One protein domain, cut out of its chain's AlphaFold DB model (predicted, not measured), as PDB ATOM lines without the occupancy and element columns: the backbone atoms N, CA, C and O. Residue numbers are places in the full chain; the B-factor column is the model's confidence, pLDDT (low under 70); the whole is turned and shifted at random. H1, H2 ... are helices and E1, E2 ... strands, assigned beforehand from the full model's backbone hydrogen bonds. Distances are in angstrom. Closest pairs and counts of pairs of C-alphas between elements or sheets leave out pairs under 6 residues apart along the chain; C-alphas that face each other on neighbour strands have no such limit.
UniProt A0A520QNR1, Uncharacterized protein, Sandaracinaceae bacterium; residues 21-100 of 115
ATOM      1  N   ASP A  21     -25.389 -39.852  59.969       85.56
ATOM      2  CA  ASP A  21     -26.015 -38.750  60.717       85.56
ATOM      3  C   ASP A  21     -27.189 -38.097  59.973       85.56
ATOM      4  O   ASP A  21     -28.147 -37.642  60.592       85.56
ATOM      5  N   GLU A  22     -27.122 -38.015  58.641       82.38
ATOM      6  CA  GLU A  22     -28.220 -37.490  57.825       82.38
ATOM      7  C   GLU A  22     -29.376 -38.478  57.735       82.38
ATOM      8  O   GLU A  22     -30.528 -38.060  57.782       82.38
ATOM      9  N   ARG A  23     -29.088 -39.780  57.611       83.00
ATOM     10  CA  ARG A  23     -30.122 -40.826  57.572       83.00
ATOM     11  C   ARG A  23     -30.911 -40.864  58.872       83.00
ATOM     12  O   ARG A  23     -32.130 -40.972  58.810       83.00
ATOM     13  N   ASP A  24     -30.236 -40.706  60.005       83.88
ATOM     14  CA  ASP A  24     -30.868 -40.695  61.327       83.88
ATOM     15  C   ASP A  24     -31.797 -39.482  61.530       83.88
ATOM     16  O   ASP A  24     -32.680 -39.509  62.385       83.88
ATOM     17  N   GLN A  25     -31.639 -38.430  60.719       84.38
ATOM     18  CA  GLN A  25     -32.513 -37.251  60.710       84.38
ATOM     19  C   GLN A  25     -33.689 -37.365  59.727       84.38
ATOM     20  O   GLN A  25     -34.594 -36.529  59.761       84.38
ATOM     21  N   VAL A  26     -33.704 -38.366  58.837       82.62
ATOM     22  CA  VAL A  26     -34.812 -38.566  57.894       82.62
ATOM     23  C   VAL A  26     -35.974 -39.244  58.615       82.62
ATOM     24  O   VAL A  26     -35.969 -40.452  58.829       82.62
ATOM     25  N   GLU A  27     -37.010 -38.473  58.942       81.69
ATOM     26  CA  GLU A  27     -38.235 -39.011  59.548       81.69
ATOM     27  C   GLU A  27     -39.102 -39.768  58.528       81.69
ATOM     28  O   GLU A  27     -39.628 -40.842  58.818       81.69
ATOM     29  N   ARG A  28     -39.266 -39.212  57.317       80.50
ATOM     30  CA  ARG A  28     -40.075 -39.802  56.240       80.50
ATOM     31  C   ARG A  28     -39.746 -39.218  54.870       80.50
ATOM     32  O   ARG A  28     -39.144 -38.153  54.761       80.50
ATOM     33  N   ILE A  29     -40.194 -39.913  53.827       82.56
ATOM     34  CA  ILE A  29     -40.206 -39.428  52.444       82.56
ATOM     35  C   ILE A  29     -41.655 -39.095  52.088       82.56
ATOM     36  O   ILE A  29     -42.526 -39.957  52.194       82.56
ATOM     37  N   GLU A  30     -41.910 -37.855  51.676       84.25
ATOM     38  CA  GLU A  30     -43.225 -37.413  51.207       84.25
ATOM     39  C   GLU A  30     -43.256 -37.378  49.677       84.25
ATOM     40  O   GLU A  30     -42.291 -36.970  49.029       84.25
ATOM     41  N   LEU A  31     -44.368 -37.832  49.101       84.00
ATOM     42  CA  LEU A  31     -44.652 -37.696  47.674       84.00
ATOM     43  C   LEU A  31     -45.437 -36.404  47.443       84.00
ATOM     44  O   LEU A  31     -46.216 -36.004  48.309       84.00
ATOM     45  N   ASP A  32     -45.274 -35.781  46.272       88.38
ATOM     46  CA  ASP A  32     -46.115 -34.642  45.902       88.38
ATOM     47  C   ASP A  32     -47.585 -35.103  45.805       88.38
ATOM     48  O   ASP A  32     -47.887 -36.028  45.038       88.38
ATOM     49  N   PRO A  33     -48.511 -34.490  46.566       87.25
ATOM     50  CA  PRO A  33     -49.911 -34.897  46.569       87.25
ATOM     51  C   PRO A  33     -50.582 -34.816  45.192       87.25
ATOM     52  O   PRO A  33     -51.407 -35.666  44.870       87.25
ATOM     53  N   LYS A  34     -50.224 -33.831  44.358       89.81
ATOM     54  CA  LYS A  34     -50.855 -33.643  43.039       89.81
ATOM     55  C   LYS A  34     -50.454 -34.739  42.065       89.81
ATOM     56  O   LYS A  34     -51.294 -35.229  41.310       89.81
ATOM     57  N   ASP A  35     -49.182 -35.120  42.092       88.50
ATOM     58  CA  ASP A  35     -48.683 -36.207  41.256       88.50
ATOM     59  C   ASP A  35     -49.320 -37.530  41.694       88.50
ATOM     60  O   ASP A  35     -49.794 -38.298  40.852       88.50
ATOM     61  N   LEU A  36     -49.408 -37.763  43.008       87.50
ATOM     62  CA  LEU A  36     -50.062 -38.944  43.568       87.50
ATOM     63  C   LEU A  36     -51.529 -39.052  43.126       87.50
ATOM     64  O   LEU A  36     -51.940 -40.112  42.646       87.50
ATOM     65  N   ASP A  37     -52.299 -37.968  43.232       90.44
ATOM     66  CA  ASP A  37     -53.698 -37.932  42.796       90.44
ATOM     67  C   ASP A  37     -53.830 -38.273  41.303       90.44
ATOM     68  O   ASP A  37     -54.657 -39.109  40.921       90.44
ATOM     69  N   GLY A  38     -52.957 -37.710  40.460       89.12
ATOM     70  CA  GLY A  38     -52.916 -38.012  39.028       89.12
ATOM     71  C   GLY A  38     -52.667 -39.496  38.731       89.12
ATOM     72  O   GLY A  38     -53.356 -40.090  37.894       89.12
ATOM     73  N   PHE A  39     -51.734 -40.137  39.442       87.69
ATOM     74  CA  PHE A  39     -51.488 -41.579  39.302       87.69
ATOM     75  C   PHE A  39     -52.684 -42.426  39.753       87.69
ATOM     76  O   PHE A  39     -53.031 -43.410  39.091       87.69
ATOM     77  N   MET A  40     -53.349 -42.039  40.843       88.31
ATOM     78  CA  MET A  40     -54.530 -42.747  41.342       88.31
ATOM     79  C   MET A  40     -55.715 -42.649  40.371       88.31
ATOM     80  O   MET A  40     -56.450 -43.627  40.192       88.31
ATOM     81  N   GLU A  41     -55.881 -41.517  39.682       90.12
ATOM     82  CA  GLU A  41     -56.877 -41.386  38.616       90.12
ATOM     83  C   GLU A  41     -56.606 -42.320  37.432       90.12
ATOM     84  O   GLU A  41     -57.543 -42.926  36.901       90.12
ATOM     85  N   LEU A  42     -55.344 -42.459  37.018       88.12
ATOM     86  CA  LEU A  42     -54.959 -43.371  35.937       88.12
ATOM     87  C   LEU A  42     -55.234 -44.828  36.311       88.12
ATOM     88  O   LEU A  42     -55.835 -45.557  35.520       88.12
ATOM     89  N   LEU A  43     -54.872 -45.230  37.534       87.25
ATOM     90  CA  LEU A  43     -55.179 -46.564  38.050       87.25
ATOM     91  C   LEU A  43     -56.690 -46.827  38.020       87.25
ATOM     92  O   LEU A  43     -57.135 -47.863  37.528       87.25
ATOM     93  N   LYS A  44     -57.493 -45.862  38.481       87.06
ATOM     94  CA  LYS A  44     -58.957 -45.960  38.465       87.06
ATOM     95  C   LYS A  44     -59.513 -46.117  37.046       87.06
ATOM     96  O   LYS A  44     -60.373 -46.971  36.838       87.06
ATOM     97  N   LYS A  45     -59.036 -45.325  36.081       87.75
ATOM     98  CA  LYS A  45     -59.454 -45.426  34.669       87.75
ATOM     99  C   LYS A  45     -59.127 -46.804  34.091       87.75
ATOM    100  O   LYS A  45     -60.022 -47.444  33.547       87.75
ATOM    101  N   GLY A  46     -57.911 -47.303  34.315       83.81
ATOM    102  CA  GLY A  46     -57.502 -48.635  33.858       83.81
ATOM    103  C   GLY A  46     -58.351 -49.769  34.446       83.81
ATOM    104  O   GLY A  46     -58.715 -50.698  33.730       83.81
ATOM    105  N   LEU A  47     -58.739 -49.681  35.726       82.81
ATOM    106  CA  LEU A  47     -59.629 -50.671  36.352       82.81
ATOM    107  C   LEU A  47     -61.042 -50.654  35.747       82.81
ATOM    108  O   LEU A  47     -61.634 -51.715  35.550       82.81
ATOM    109  N   ILE A  48     -61.580 -49.467  35.444       83.50
ATOM    110  CA  ILE A  48     -62.890 -49.318  34.791       83.50
ATOM    111  C   ILE A  48     -62.846 -49.888  33.370       83.50
ATOM    112  O   ILE A  48     -63.740 -50.642  32.985       83.50
ATOM    113  N   GLU A  49     -61.799 -49.576  32.606       83.94
ATOM    114  CA  GLU A  49     -61.607 -50.110  31.256       83.94
ATOM    115  C   GLU A  49     -61.468 -51.637  31.276       83.94
ATOM    116  O   GLU A  49     -62.185 -52.320  30.544       83.94
ATOM    117  N   ALA A  50     -60.649 -52.191  32.175       80.12
ATOM    118  CA  ALA A  50     -60.512 -53.638  32.338       80.12
ATOM    119  C   ALA A  50     -61.852 -54.310  32.679       80.12
ATOM    120  O   ALA A  50     -62.189 -55.343  32.102       80.12
ATOM    121  N   ALA A  51     -62.658 -53.705  33.561       77.81
ATOM    122  CA  ALA A  51     -64.002 -54.198  33.856       77.81
ATOM    123  C   ALA A  51     -64.922 -54.154  32.619       77.81
ATOM    124  O   ALA A  51     -65.663 -55.108  32.377       77.81
ATOM    125  N   SER A  52     -64.839 -53.092  31.808       76.44
ATOM    126  CA  SER A  52     -65.644 -52.935  30.585       76.44
ATOM    127  C   SER A  52     -65.279 -53.934  29.480       76.44
ATOM    128  O   SER A  52     -66.150 -54.380  28.736       76.44
ATOM    129  N   MET A  53     -64.020 -54.387  29.407       76.06
ATOM    130  CA  MET A  53     -63.600 -55.410  28.435       76.06
ATOM    131  C   MET A  53     -64.322 -56.752  28.625       76.06
ATOM    132  O   MET A  53     -64.392 -57.560  27.697       76.06
ATOM    133  N   HIS A  54     -64.901 -56.994  29.801       71.00
ATOM    134  CA  HIS A  54     -65.687 -58.191  30.083       71.00
ATOM    135  C   HIS A  54     -67.175 -58.050  29.720       71.00
ATOM    136  O   HIS A  54     -67.982 -58.905  30.104       71.00
ATOM    137  N   ASP A  55     -67.564 -57.033  28.942       64.19
ATOM    138  CA  ASP A  55     -68.956 -56.761  28.550       64.19
ATOM    139  C   ASP A  55     -69.665 -57.944  27.867       64.19
ATOM    140  O   ASP A  55     -70.868 -58.122  28.061       64.19
ATOM    141  N   ALA A  56     -68.932 -58.848  27.210       57.88
ATOM    142  CA  ALA A  56     -69.500 -60.040  26.573       57.88
ATOM    143  C   ALA A  56     -69.963 -61.152  27.547       57.88
ATOM    144  O   ALA A  56     -70.788 -61.985  27.175       57.88
ATOM    145  N   ALA A  57     -69.464 -61.205  28.790       58.25
ATOM    146  CA  ALA A  57     -69.740 -62.316  29.716       58.25
ATOM    147  C   ALA A  57     -70.914 -62.019  30.676       58.25
ATOM    148  O   ALA A  57     -70.776 -61.202  31.578       58.25
ATOM    149  N   VAL A  58     -72.070 -62.679  30.542       53.34
ATOM    150  CA  VAL A  58     -73.293 -62.441  31.363       53.34
ATOM    151  C   VAL A  58     -73.202 -63.054  32.780       53.34
ATOM    152  O   VAL A  58     -74.183 -63.531  33.341       53.34
ATOM    153  N   GLN A  59     -72.008 -63.114  33.368       55.50
ATOM    154  CA  GLN A  59     -71.791 -63.767  34.660       55.50
ATOM    155  C   GLN A  59     -71.820 -62.757  35.812       55.50
ATOM    156  O   GLN A  59     -71.177 -61.709  35.758       55.50
ATOM    157  N   GLY A  60     -72.559 -63.093  36.874       54.53
ATOM    158  CA  GLY A  60     -72.445 -62.439  38.176       54.53
ATOM    159  C   GLY A  60     -71.212 -62.940  38.938       54.53
ATOM    160  O   GLY A  60     -70.763 -64.058  38.709       54.53
ATOM    161  N   CYS A  61     -70.698 -62.129  39.869       57.41
ATOM    162  CA  CYS A  61     -69.506 -62.407  40.692       57.41
ATOM    163  C   CYS A  61     -68.169 -62.389  39.930       57.41
ATOM    164  O   CYS A  61     -67.423 -63.367  39.934       57.41
ATOM    165  N   MET A  62     -67.826 -61.248  39.330       65.94
ATOM    166  CA  MET A  62     -66.485 -61.037  38.785       65.94
ATOM    167  C   MET A  62     -65.535 -60.585  39.902       65.94
ATOM    168  O   MET A  62     -65.856 -59.695  40.692       65.94
ATOM    169  N   ALA A  63     -64.359 -61.206  39.972       69.81
ATOM    170  CA  ALA A  63     -63.269 -60.761  40.829       69.81
ATOM    171  C   ALA A  63     -62.209 -60.088  39.957       69.81
ATOM    172  O   ALA A  63     -61.624 -60.726  39.082       69.81
ATOM    173  N   LEU A  64     -61.968 -58.803  40.199       70.56
ATOM    174  CA  LEU A  64     -60.886 -58.057  39.579       70.56
ATOM    175  C   LEU A  64     -59.695 -58.075  40.535       70.56
ATOM    176  O   LEU A  64     -59.768 -57.535  41.637       70.56
ATOM    177  N   ASN A  65     -58.602 -58.708  40.125       73.88
ATOM    178  CA  ASN A  65     -57.354 -58.677  40.879       73.88
ATOM    179  C   ASN A  65     -56.445 -57.618  40.262       73.88
ATOM    180  O   ASN A  65     -56.186 -57.658  39.060       73.88
ATOM    181  N   ALA A  66     -55.969 -56.690  41.085       73.31
ATOM    182  CA  ALA A  66     -55.026 -55.664  40.672       73.31
ATOM    183  C   ALA A  66     -53.688 -55.902  41.381       73.31
ATOM    184  O   ALA A  66     -53.633 -56.045  42.607       73.31
ATOM    185  N   GLU A  67     -52.609 -55.944  40.605       80.75
ATOM    186  CA  GLU A  67     -51.241 -55.924  41.117       80.75
ATOM    187  C   GLU A  67     -50.597 -54.604  40.699       80.75
ATOM    188  O   GLU A  67     -50.540 -54.280  39.512       80.75
ATOM    189  N   LEU A  68     -50.128 -53.838  41.682       81.12
ATOM    190  CA  LEU A  68     -49.397 -52.597  41.480       81.12
ATOM    191  C   LEU A  68     -47.936 -52.827  41.872       81.12
ATOM    192  O   LEU A  68     -47.642 -53.168  43.017       81.12
ATOM    193  N   SER A  69     -47.020 -52.626  40.925       83.56
ATOM    194  CA  SER A  69     -45.577 -52.664  41.173       83.56
ATOM    195  C   SER A  69     -45.019 -51.252  41.061       83.56
ATOM    196  O   SER A  69     -45.076 -50.647  39.992       83.56
ATOM    197  N   ILE A  70     -44.457 -50.739  42.152       83.25
ATOM    198  CA  ILE A  70     -43.859 -49.404  42.219       83.25
ATOM    199  C   ILE A  70     -42.343 -49.576  42.243       83.25
ATOM    200  O   ILE A  70     -41.816 -50.300  43.086       83.25
ATOM    201  N   ARG A  71     -41.641 -48.920  41.316       86.38
ATOM    202  CA  ARG A  71     -40.175 -48.865  41.277       86.38
ATOM    203  C   ARG A  71     -39.743 -47.412  41.400       86.38
ATOM    204  O   ARG A  71     -40.056 -46.608  40.527       86.38
ATOM    205  N   LEU A  72     -39.002 -47.103  42.454       83.62
ATOM    206  CA  LEU A  72     -38.321 -45.825  42.608       83.62
ATOM    207  C   LEU A  72     -36.840 -46.055  42.329       83.62
ATOM    208  O   LEU A  72     -36.237 -46.931  42.947       83.62
ATOM    209  N   SER A  73     -36.253 -45.288  41.415       84.19
ATOM    210  CA  SER A  73     -34.809 -45.317  41.217       84.19
ATOM    211  C   SER A  73     -34.201 -43.928  41.161       84.19
ATOM    212  O   SER A  73     -34.834 -42.973  40.711       84.19
ATOM    213  N   ARG A  74     -32.967 -43.807  41.659       81.88
ATOM    214  CA  ARG A  74     -32.164 -42.592  41.506       81.88
ATOM    215  C   ARG A  74     -30.691 -42.949  41.272       81.88
ATOM    216  O   ARG A  74     -30.188 -43.853  41.942       81.88
ATOM    217  N   PRO A  75     -29.975 -42.233  40.393       82.94
ATOM    218  CA  PRO A  75     -28.526 -42.349  40.300       82.94
ATOM    219  C   PRO A  75     -27.865 -41.724  41.536       82.94
ATOM    220  O   PRO A  75     -28.242 -40.633  41.976       82.94
ATOM    221  N   VAL A  76     -26.880 -42.410  42.106       82.75
ATOM    222  CA  VAL A  76     -26.154 -41.982  43.302       82.75
ATOM    223  C   VAL A  76     -24.661 -42.154  43.096       82.75
ATOM    224  O   VAL A  76     -24.211 -43.204  42.655       82.75
ATOM    225  N   TYR A  77     -23.880 -41.131  43.429       81.31
ATOM    226  CA  TYR A  77     -22.426 -41.257  43.421       81.31
ATOM    227  C   TYR A  77     -21.943 -41.945  44.703       81.31
ATOM    228  O   TYR A  77     -22.289 -41.516  45.813       81.31
ATOM    229  N   ASN A  78     -21.146 -43.000  44.534       80.75
ATOM    230  CA  ASN A  78     -20.494 -43.736  45.606       80.75
ATOM    231  C   ASN A  78     -19.023 -43.305  45.712       80.75
ATOM    232  O   ASN A  78     -18.222 -43.556  44.815       80.75
ATOM    233  N   ALA A  79     -18.668 -42.669  46.830       79.25
ATOM    234  CA  ALA A  79     -17.313 -42.179  47.069       79.25
ATOM    235  C   ALA A  79     -16.297 -43.296  47.379       79.25
ATOM    236  O   ALA A  79     -15.101 -43.075  47.219       79.25
ATOM    237  N   GLU A  80     -16.741 -44.477  47.819       83.19
ATOM    238  CA  GLU A  80     -15.852 -45.611  48.119       83.19
ATOM    239  C   GLU A  80     -15.415 -46.343  46.849       83.19
ATOM    240  O   GLU A  80     -14.290 -46.835  46.766       83.19
ATOM    241  N   THR A  81     -16.304 -46.407  45.855       82.31
ATOM    242  CA  THR A  81     -16.065 -47.103  44.585       82.31
ATOM    243  C   THR A  81     -15.715 -46.156  43.436       82.31
ATOM    244  O   THR A  81     -15.361 -46.633  42.363       82.31
ATOM    245  N   ASP A  82     -15.796 -44.838  43.655       79.19
ATOM    246  CA  ASP A  82     -15.628 -43.771  42.652       79.19
ATOM    247  C   ASP A  82     -16.505 -43.973  41.398       79.19
ATOM    248  O   ASP A  82     -16.136 -43.648  40.270       79.19
ATOM    249  N   MET A  83     -17.699 -44.540  41.594       80.44
ATOM    250  CA  MET A  83     -18.645 -44.871  40.527       80.44
ATOM    251  C   MET A  83     -20.039 -44.303  40.803       80.44
ATOM    252  O   MET A  83     -20.412 -43.995  41.936       80.44
ATOM    253  N   VAL A  84     -20.837 -44.171  39.739       80.88
ATOM    254  CA  VAL A  84     -22.272 -43.872  39.840       80.88
ATOM    255  C   VAL A  84     -23.047 -45.186  39.867       80.88
ATOM    256  O   VAL A  84     -22.963 -45.983  38.936       80.88
ATOM    257  N   GLU A  85     -23.822 -45.384  40.925       82.12
ATOM    258  CA  GLU A  85     -24.687 -46.542  41.151       82.12
ATOM    259  C   GLU A  85     -26.165 -46.144  41.014       82.12
ATOM    260  O   GLU A  85     -26.521 -44.972  41.139       82.12
ATOM    261  N   GLU A  86     -27.056 -47.108  40.769       82.25
ATOM    262  CA  GLU A  86     -28.506 -46.878  40.793       82.25
ATOM    263  C   GLU A  86     -29.080 -47.386  42.121       82.25
ATOM    264  O   GLU A  86     -29.081 -48.586  42.396       82.25
ATOM    265  N   LEU A  87     -29.603 -46.479  42.948       82.00
ATOM    266  CA  LEU A  87     -30.362 -46.853  44.135       82.00
ATOM    267  C   LEU A  87     -31.795 -47.164  43.706       82.00
ATOM    268  O   LEU A  87     -32.507 -46.259  43.271       82.00
ATOM    269  N   VAL A  88     -32.208 -48.426  43.834       86.31
ATOM    270  CA  VAL A  88     -33.530 -48.911  43.413       86.31
ATOM    271  C   VAL A  88     -34.307 -49.449  44.613       86.31
ATOM    272  O   VAL A  88     -33.855 -50.370  45.289       86.31
ATOM    273  N   GLY A  89     -35.506 -48.915  44.840       84.06
ATOM    274  CA  GLY A  89     -36.522 -49.489  45.722       84.06
ATOM    275  C   GLY A  89     -37.663 -50.069  44.891       84.06
ATOM    276  O   GLY A  89     -38.094 -49.454  43.916       84.06
ATOM    277  N   THR A  90     -38.141 -51.262  45.243       86.62
ATOM    278  CA  THR A  90     -39.312 -51.875  44.597       86.62
ATOM    279  C   THR A  90     -40.293 -52.344  45.655       86.62
ATOM    280  O   THR A  90     -39.895 -53.062  46.565       86.62
ATOM    281  N   GLU A  91     -41.561 -51.982  45.489       86.56
ATOM    282  CA  GLU A  91     -42.661 -52.428  46.343       86.56
ATOM    283  C   GLU A  91     -43.779 -53.006  45.473       86.56
ATOM    284  O   GLU A  91     -44.088 -52.479  44.398       86.56
ATOM    285  N   ARG A  92     -44.385 -54.109  45.924       83.88
ATOM    286  CA  ARG A  92     -45.510 -54.752  45.236       83.88
ATOM    287  C   ARG A  92     -46.722 -54.785  46.145       83.88
ATOM    288  O   ARG A  92     -46.716 -55.463  47.168       83.88
ATOM    289  N   VAL A  93     -47.790 -54.130  45.711       84.94
ATOM    290  CA  VAL A  93     -49.067 -54.091  46.421       84.94
ATOM    291  C   VAL A  93     -50.099 -54.876  45.621       84.94
ATOM    292  O   VAL A  93     -50.258 -54.682  44.416       84.94
ATOM    293  N   ARG A  94     -50.806 -55.784  46.295       83.25
ATOM    294  CA  ARG A  94     -51.859 -56.613  45.698       83.25
ATOM    295  C   ARG A  94     -53.194 -56.306  46.349       83.25
ATOM    296  O   ARG A  94     -53.276 -56.209  47.571       83.25
ATOM    297  N   GLY A  95     -54.236 -56.215  45.534       79.81
ATOM    298  CA  GLY A  95     -55.603 -56.019  45.996       79.81
ATOM    299  C   GLY A  95     -56.605 -56.773  45.134       79.81
ATOM    300  O   GLY A  95     -56.345 -57.081  43.969       79.81
ATOM    301  N   SER A  96     -57.766 -57.064  45.713       75.31
ATOM    302  CA  SER A  96     -58.908 -57.618  44.994       75.31
ATOM    303  C   SER A  96     -60.112 -56.693  45.125       75.31
ATOM    304  O   SER A  96     -60.385 -56.121  46.181       75.31
ATOM    305  N   LEU A  97     -60.829 -56.532  44.020       73.06
ATOM    306  CA  LEU A  97     -62.032 -55.726  43.900       73.06
ATOM    307  C   LEU A  97     -63.154 -56.625  43.386       73.06
ATOM    308  O   LEU A  97     -62.971 -57.420  42.463       73.06
ATOM    309  N   ARG A  98     -64.335 -56.513  43.993       75.38
ATOM    310  CA  ARG A  98     -65.532 -57.192  43.492       75.38
ATOM    311  C   ARG A  98     -66.160 -56.335  42.402       75.38
ATOM    312  O   ARG A  98     -66.322 -55.133  42.594       75.38
ATOM    313  N   ALA A  99     -66.537 -56.962  41.296       71.06
ATOM    314  CA  ALA A  99     -67.240 -56.320  40.198       71.06
ATOM    315  C   ALA A  99     -68.572 -57.034  39.923       71.06
ATOM    316  O   ALA A  99     -68.680 -58.264  39.983       71.06
ATOM    317  N   SER A 100     -69.598 -56.243  39.618       70.06
ATOM    318  CA  SER A 100     -70.933 -56.707  39.242       70.06
ATOM    319  C   SER A 100     -71.415 -55.944  38.018       70.06
ATOM    320  O   SER A 100     -71.232 -54.730  37.936       70.06
TER     321      SER A 100
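This is residues 21 to 100 of the 115 residues of an uncharacterized protein of Sandaracinaceae bacterium (UniProt A0A520QNR1). A long, narrow ribbon of two strands, the hairpin E1 and E2, makes the length of a rod, and the single helix H1 slants in to meet the ribbon near the end away from its turn. Residues 21 to 42, of which 33 to 42 belong to H1, stick out free, while the later part of H1 lies near the ribbon. The printed part has 80 residues, with one named helix and two named strands in the order H1, E1, E2; the sheet, in the order E1, E2, is antiparallel and the class is mixed, helices and strands. The whole is extended, with a radius of gyration of the C-alphas of 19.6 A and spans of 62 by 25 by 18 A.

E1 is residues 62 to 78, 49.6 A from first to last C-alpha, beginning at C-alpha 62 at (-66.485, -61.037, 38.785). E2 is residues 83 to 99, 49.9 A long, ending at C-alpha 99 at (-67.240, -56.320, 40.198). H1 is residues 33 to 52, 28.8 A long, beginning at C-alpha 33 at (-49.911, -34.897, 46.569).

E1 and E2 are antiparallel neighbours, with 168 degrees between their directions. N 70 and O 91 are 2.9 A apart and N 85 and O 76 are 2.8 A apart, both within hydrogen-bond range. The closest C-alphas of H1 and E1 are those of Ala 51 and Leu 64, 7.6 A apart. The closest C-alphas of H1 and E2 are those of Ala 51 and Ala 99, 7.4 A apart. In H1 every O i to N i+4 pair is within hydrogen-bond range.

The two C-alphas farthest apart, those of Val 58 and Glu 80, are 62.2 A from each other. The printed part has no cut; the link E1 to E2 is tight and the link H1 to E1 is short. Mean pLDDT of the printed part is 79.8, and residues 55 to 63 are under 70.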